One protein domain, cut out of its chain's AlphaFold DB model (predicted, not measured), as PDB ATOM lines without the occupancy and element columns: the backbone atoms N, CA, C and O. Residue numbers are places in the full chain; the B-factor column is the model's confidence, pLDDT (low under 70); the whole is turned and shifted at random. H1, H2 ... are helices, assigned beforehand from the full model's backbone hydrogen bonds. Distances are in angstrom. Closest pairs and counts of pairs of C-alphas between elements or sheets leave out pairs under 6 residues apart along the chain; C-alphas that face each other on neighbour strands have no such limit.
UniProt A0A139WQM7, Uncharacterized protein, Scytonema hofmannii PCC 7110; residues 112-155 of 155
ATOM      1  N   THR A 112     -12.526  -5.957 235.204       89.44
ATOM      2  CA  THR A 112     -11.422  -6.391 234.348       89.44
ATOM      3  C   THR A 112     -11.611  -5.826 232.946       89.44
ATOM      4  O   THR A 112     -12.726  -5.524 232.525       89.44
ATOM      5  N   VAL A 113     -10.519  -5.696 232.189       88.56
ATOM      6  CA  VAL A 113     -10.614  -5.272 230.781       88.56
ATOM      7  C   VAL A 113     -11.385  -6.310 229.953       88.56
ATOM      8  O   VAL A 113     -12.118  -5.935 229.051       88.56
ATOM      9  N   ALA A 114     -11.308  -7.600 230.303       90.44
ATOM     10  CA  ALA A 114     -12.122  -8.648 229.682       90.44
ATOM     11  C   ALA A 114     -13.633  -8.451 229.923       90.44
ATOM     12  O   ALA A 114     -14.414  -8.553 228.981       90.44
ATOM     13  N   SER A 115     -14.040  -8.098 231.151       91.31
ATOM     14  CA  SER A 115     -15.443  -7.794 231.472       91.31
ATOM     15  C   SER A 115     -15.958  -6.574 230.706       91.31
ATOM     16  O   SER A 115     -17.085  -6.598 230.227       91.31
ATOM     17  N   LEU A 116     -15.134  -5.527 230.569       92.62
ATOM     18  CA  LEU A 116     -15.499  -4.323 229.814       92.62
ATOM     19  C   LEU A 116     -15.622  -4.598 228.316       92.62
ATOM     20  O   LEU A 116     -16.554  -4.104 227.701       92.62
ATOM     21  N   ARG A 117     -14.734  -5.418 227.734       94.00
ATOM     22  CA  ARG A 117     -14.844  -5.847 226.329       94.00
ATOM     23  C   ARG A 117     -16.169  -6.560 226.074       94.00
ATOM     24  O   ARG A 117     -16.916  -6.104 225.223       94.00
ATOM     25  N   LYS A 118     -16.500  -7.572 226.889       94.06
ATOM     26  CA  LYS A 118     -17.772  -8.307 226.791       94.06
ATOM     27  C   LYS A 118     -18.985  -7.373 226.873       94.06
ATOM     28  O   LYS A 118     -19.863  -7.470 226.031       94.06
ATOM     29  N   GLN A 119     -18.984  -6.427 227.814       92.00
ATOM     30  CA  GLN A 119     -20.045  -5.419 227.928       92.00
ATOM     31  C   GLN A 119     -20.101  -4.482 226.713       92.00
ATOM     32  O   GLN A 119     -21.188  -4.158 226.246       92.00
ATOM     33  N   CYS A 120     -18.957  -4.050 226.176       93.00
ATOM     34  CA  CYS A 120     -18.917  -3.261 224.947       93.00
ATOM     35  C   CYS A 120     -19.497  -4.048 223.761       93.00
ATOM     36  O   CYS A 120     -20.340  -3.510 223.052       93.00
ATOM     37  N   ASP A 121     -19.117  -5.318 223.594       93.38
ATOM     38  CA  ASP A 121     -19.648  -6.199 222.547       93.38
ATOM     39  C   ASP A 121     -21.172  -6.413 222.702       93.38
ATOM     40  O   ASP A 121     -21.909  -6.313 221.722       93.38
ATOM     41  N   GLU A 122     -21.663  -6.608 223.932       93.81
ATOM     42  CA  GLU A 122     -23.097  -6.731 224.266       93.81
ATOM     43  C   GLU A 122     -23.915  -5.465 223.959       93.81
ATOM     44  O   GLU A 122     -25.089  -5.569 223.614       93.81
ATOM     45  N   ASN A 123     -23.303  -4.280 224.047       91.12
ATOM     46  CA  ASN A 123     -23.938  -2.992 223.733       91.12
ATOM     47  C   ASN A 123     -23.629  -2.509 222.296       91.12
ATOM     48  O   ASN A 123     -23.872  -1.351 221.963       91.12
ATOM     49  N   GLY A 124     -23.043  -3.353 221.433       90.19
ATOM     50  CA  GLY A 124     -22.668  -2.983 220.057       90.19
ATOM     51  C   GLY A 124     -21.528  -1.953 219.946       90.19
ATOM     52  O   GLY A 124     -21.219  -1.464 218.857       90.19
ATOM     53  N   ILE A 125     -20.867  -1.624 221.057       91.75
ATOM     54  CA  ILE A 125     -19.765  -0.665 221.133       91.75
ATOM     55  C   ILE A 125     -18.492  -1.345 220.618       91.75
ATOM     56  O   ILE A 125     -17.798  -2.056 221.347       91.75
ATOM     57  N   LYS A 126     -18.130  -1.075 219.362       93.12
ATOM     58  CA  LYS A 126     -16.863  -1.537 218.778       93.12
ATOM     59  C   LYS A 126     -15.670  -1.008 219.590       93.12
ATOM     60  O   LYS A 126     -15.293   0.155 219.470       93.12
ATOM     61  N   TRP A 127     -15.051  -1.871 220.399       93.44
ATOM     62  CA  TRP A 127     -13.898  -1.519 221.241       93.44
ATOM     63  C   TRP A 127     -12.540  -1.805 220.584       93.44
ATOM     64  O   TRP A 127     -11.505  -1.323 221.058       93.44
ATOM     65  N   SER A 128     -12.517  -2.605 219.517       90.94
ATOM     66  CA  SER A 128     -11.319  -2.975 218.761       90.94
ATOM     67  C   SER A 128     -11.144  -2.087 217.530       90.94
ATOM     68  O   SER A 128     -12.099  -1.838 216.799       90.94
ATOM     69  N   ASN A 129      -9.919  -1.596 217.299       89.94
ATOM     70  CA  ASN A 129      -9.580  -0.693 216.187       89.94
ATOM     71  C   ASN A 129     -10.591   0.466 216.050       89.94
ATOM     72  O   ASN A 129     -11.170   0.691 214.986       89.94
ATOM     73  N   ALA A 130     -10.851   1.129 217.179       89.44
ATOM     74  CA  ALA A 130     -11.962   2.059 217.389       89.44
ATOM     75  C   ALA A 130     -11.538   3.536 217.372       89.44
ATOM     76  O   ALA A 130     -12.372   4.418 217.188       89.44
ATOM     77  N   ILE A 131     -10.248   3.805 217.586       90.31
ATOM     78  CA  ILE A 131      -9.635   5.138 217.584       90.31
ATOM     79  C   ILE A 131      -8.340   5.048 216.770       90.31
ATOM     80  O   ILE A 131      -7.633   4.047 216.871       90.31
ATOM     81  N   ILE A 132      -8.013   6.082 215.993       92.44
ATOM     82  CA  ILE A 132      -6.688   6.239 215.375       92.44
ATOM     83  C   ILE A 132      -5.782   6.971 216.369       92.44
ATOM     84  O   ILE A 132      -6.170   7.985 216.950       92.44
ATOM     85  N   ASP A 133      -4.588   6.441 216.606       91.56
ATOM     86  CA  ASP A 133      -3.601   7.051 217.488       91.56
ATOM     87  C   ASP A 133      -2.881   8.212 216.776       91.56
ATOM     88  O   ASP A 133      -2.210   8.003 215.766       91.56
ATOM     89  N   GLN A 134      -3.019   9.433 217.303       91.75
ATOM     90  CA  GLN A 134      -2.471  10.653 216.692       91.75
ATOM     91  C   GLN A 134      -0.939  10.646 216.567       91.75
ATOM     92  O   GLN A 134      -0.412  11.275 215.654       91.75
ATOM     93  N   ASN A 135      -0.226   9.907 217.422       91.94
ATOM     94  CA  ASN A 135       1.239   9.880 217.419       91.94
ATOM     95  C   ASN A 135       1.813   8.852 216.431       91.94
ATOM     96  O   ASN A 135       3.005   8.885 216.136       91.94
ATOM     97  N   THR A 136       1.002   7.896 215.960       91.44
ATOM     98  CA  THR A 136       1.483   6.771 215.129       91.44
ATOM     99  C   THR A 136       0.658   6.509 213.870       91.44
ATOM    100  O   THR A 136       1.035   5.647 213.074       91.44
ATOM    101  N   GLY A 137      -0.477   7.195 213.692       92.31
ATOM    102  CA  GLY A 137      -1.412   7.009 212.575       92.31
ATOM    103  C   GLY A 137      -2.137   5.656 212.558       92.31
ATOM    104  O   GLY A 137      -2.881   5.370 211.623       92.31
ATOM    105  N   LYS A 138      -1.927   4.797 213.564       93.38
ATOM    106  CA  LYS A 138      -2.408   3.406 213.569       93.38
ATOM    107  C   LYS A 138      -3.725   3.253 214.336       93.38
ATOM    108  O   LYS A 138      -3.933   3.937 215.340       93.38
ATOM    109  N   PRO A 139      -4.617   2.337 213.914       93.19
ATOM    110  CA  PRO A 139      -5.808   2.009 214.682       93.19
ATOM    111  C   PRO A 139      -5.425   1.329 216.004       93.19
ATOM    112  O   PRO A 139      -4.569   0.444 216.038       93.19
ATOM    113  N   ARG A 140      -6.096   1.712 217.091       94.62
ATOM    114  CA  ARG A 140      -5.929   1.135 218.429       94.62
ATOM    115  C   ARG A 140      -7.260   0.730 219.056       94.62
ATOM    116  O   ARG A 140      -8.337   1.194 218.676       94.62
ATOM    117  N   HIS A 141      -7.176  -0.129 220.066       93.81
ATOM    118  CA  HIS A 141      -8.304  -0.450 220.939       93.81
ATOM    119  C   HIS A 141      -8.677   0.741 221.837       93.81
ATOM    120  O   HIS A 141      -7.839   1.605 222.131       93.81
ATOM    121  N   LEU A 142      -9.914   0.733 222.340       93.31
ATOM    122  CA  LEU A 142     -10.305   1.568 223.473       93.31
ATOM    123  C   LEU A 142      -9.488   1.189 224.721       93.31
ATOM    124  O   LEU A 142      -9.298   0.010 225.038       93.31
ATOM    125  N   LYS A 143      -9.022   2.203 225.447       93.69
ATOM    126  CA  LYS A 143      -8.438   2.083 226.788       93.69
ATOM    127  C   LYS A 143      -9.549   1.800 227.805       93.69
ATOM    128  O   LYS A 143     -10.723   2.066 227.562       93.69
ATOM    129  N   LYS A 144      -9.170   1.292 228.983       90.75
ATOM    130  CA  LYS A 144     -10.112   0.874 230.038       90.75
ATOM    131  C   LYS A 144     -11.143   1.950 230.404       90.75
ATOM    132  O   LYS A 144     -12.303   1.632 230.630       90.75
ATOM    133  N   GLU A 145     -10.712   3.203 230.477       90.06
ATOM    134  CA  GLU A 145     -11.571   4.320 230.871       90.06
ATOM    135  C   GLU A 145     -12.471   4.770 229.708       90.06
ATOM    136  O   GLU A 145     -13.667   4.945 229.905       90.06
ATOM    137  N   GLU A 146     -11.947   4.792 228.475       91.19
ATOM    138  CA  GLU A 146     -12.722   5.049 227.247       91.19
ATOM    139  C   GLU A 146     -13.868   4.028 227.071       91.19
ATOM    140  O   GLU A 146     -14.979   4.404 226.696       91.19
ATOM    141  N   MET A 147     -13.632   2.750 227.414       92.38
ATOM    142  CA  MET A 147     -14.672   1.707 227.457       92.38
ATOM    143  C   MET A 147     -15.782   2.034 228.466       92.38
ATOM    144  O   MET A 147     -16.958   1.936 228.121       92.38
ATOM    145  N   LYS A 148     -15.435   2.450 229.696       91.06
ATOM    146  CA  LYS A 148     -16.432   2.827 230.717       91.06
ATOM    147  C   LYS A 148     -17.262   4.024 230.273       91.06
ATOM    148  O   LYS A 148     -18.476   3.987 230.417       91.06
ATOM    149  N   THR A 149     -16.626   5.063 229.728       91.12
ATOM    150  CA  THR A 149     -17.331   6.257 229.245       91.12
ATOM    151  C   THR A 149     -18.295   5.900 228.119       91.12
ATOM    152  O   THR A 149     -19.436   6.344 228.144       91.12
ATOM    153  N   LYS A 150     -17.891   5.047 227.166       88.81
ATOM    154  CA  LYS A 150     -18.797   4.584 226.103       88.81
ATOM    155  C   LYS A 150     -19.962   3.739 226.629       88.81
ATOM    156  O   LYS A 150     -21.067   3.912 226.136       88.81
ATOM    157  N   LEU A 151     -19.742   2.886 227.632       88.75
ATOM    158  CA  LEU A 151     -20.811   2.108 228.275       88.75
ATOM    159  C   LEU A 151     -21.777   2.984 229.088       88.75
ATOM    160  O   LEU A 151     -22.981   2.768 229.041       88.75
ATOM    161  N   ALA A 152     -21.272   4.000 229.790       84.94
ATOM    162  CA  ALA A 152     -22.096   4.949 230.542       84.94
ATOM    163  C   ALA A 152     -22.929   5.889 229.646       84.94
ATOM    164  O   ALA A 152     -23.905   6.455 230.116       84.94
ATOM    165  N   LEU A 153     -22.551   6.040 228.371       72.19
ATOM    166  CA  LEU A 153     -23.282   6.794 227.341       72.19
ATOM    167  C   LEU A 153     -24.222   5.906 226.497       72.19
ATOM    168  O   LEU A 153     -24.662   6.327 225.431       72.19
ATOM    169  N   SER A 154     -24.477   4.667 226.935       66.94
ATOM    170  CA  SER A 154     -25.343   3.687 226.259       66.94
ATOM    171  C   SER A 154     -26.617   3.360 227.062       66.94
ATOM    172  O   SER A 154     -27.277   2.359 226.774       66.94
ATOM    173  N   TYR A 155     -26.923   4.189 228.065       53.25
ATOM    174  CA  TYR A 155     -28.103   4.160 228.938       53.25
ATOM    175  C   TYR A 155     -28.885   5.470 228.797       53.25
ATOM    176  O   TYR A 155     -30.127   5.397 228.899       53.25
TER     177      TYR A 155
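This is residues 112 to 155 of the 155 residues of an uncharacterized protein of Scytonema hofmannii PCC 7110 (UniProt A0A139WQM7). Two short helices, H1 and H2, lie side by side and point the same way, and the long loop between them extends away from the pair and folds back to reach H2. A short antiparallel pairing, residues 131 to 132 with residues 139 to 140, ties the two legs of this loop together. The printed part has 44 residues with two named helices, H1 then H2, and no named strand; its class is all helix, though under half of the residues, 19 of 44, are in named elements. The whole is compact, with a radius of gyration of the C-alphas of 10.6 A, and elongated in outline, spanning 31 by 19 by 16 A.

Find C-alpha 113 at (-10.614, -5.272, 230.781); from there H1, residues 113 to 122, runs 14.2 A to C-alpha 122 at (-23.097, -6.731, 224.266). Residues 123 to 143 then hold no named element; look for Thr 136 in this stretch, its C-alpha at (1.483, 6.771, 215.129). H2, residues 144 to 152, runs 12.7 A and ends at C-alpha 152, (-22.096, 4.949, 230.542).

Look at Val 113 and Lys 144: H1 and H2 touch, and the C-alphas of these two residues are their closest, 6.2 A apart. The helices run the same way at a shallow tilt of 32 degrees, their centres 10.0 A apart. In both H1 and H2 every O i to N i+4 pair is within hydrogen-bond range.

The two C-alphas farthest apart are those of Thr 136 and Tyr 155, 32.8 A. The printed part has no cut, and the link from H1 to H2 is long, 21 residues. Read the B-factor column to find a mean pLDDT of 89.7 for the printed part; it is under 70 at residues 154 to 155, and Tyr 155 is the chain's last residue.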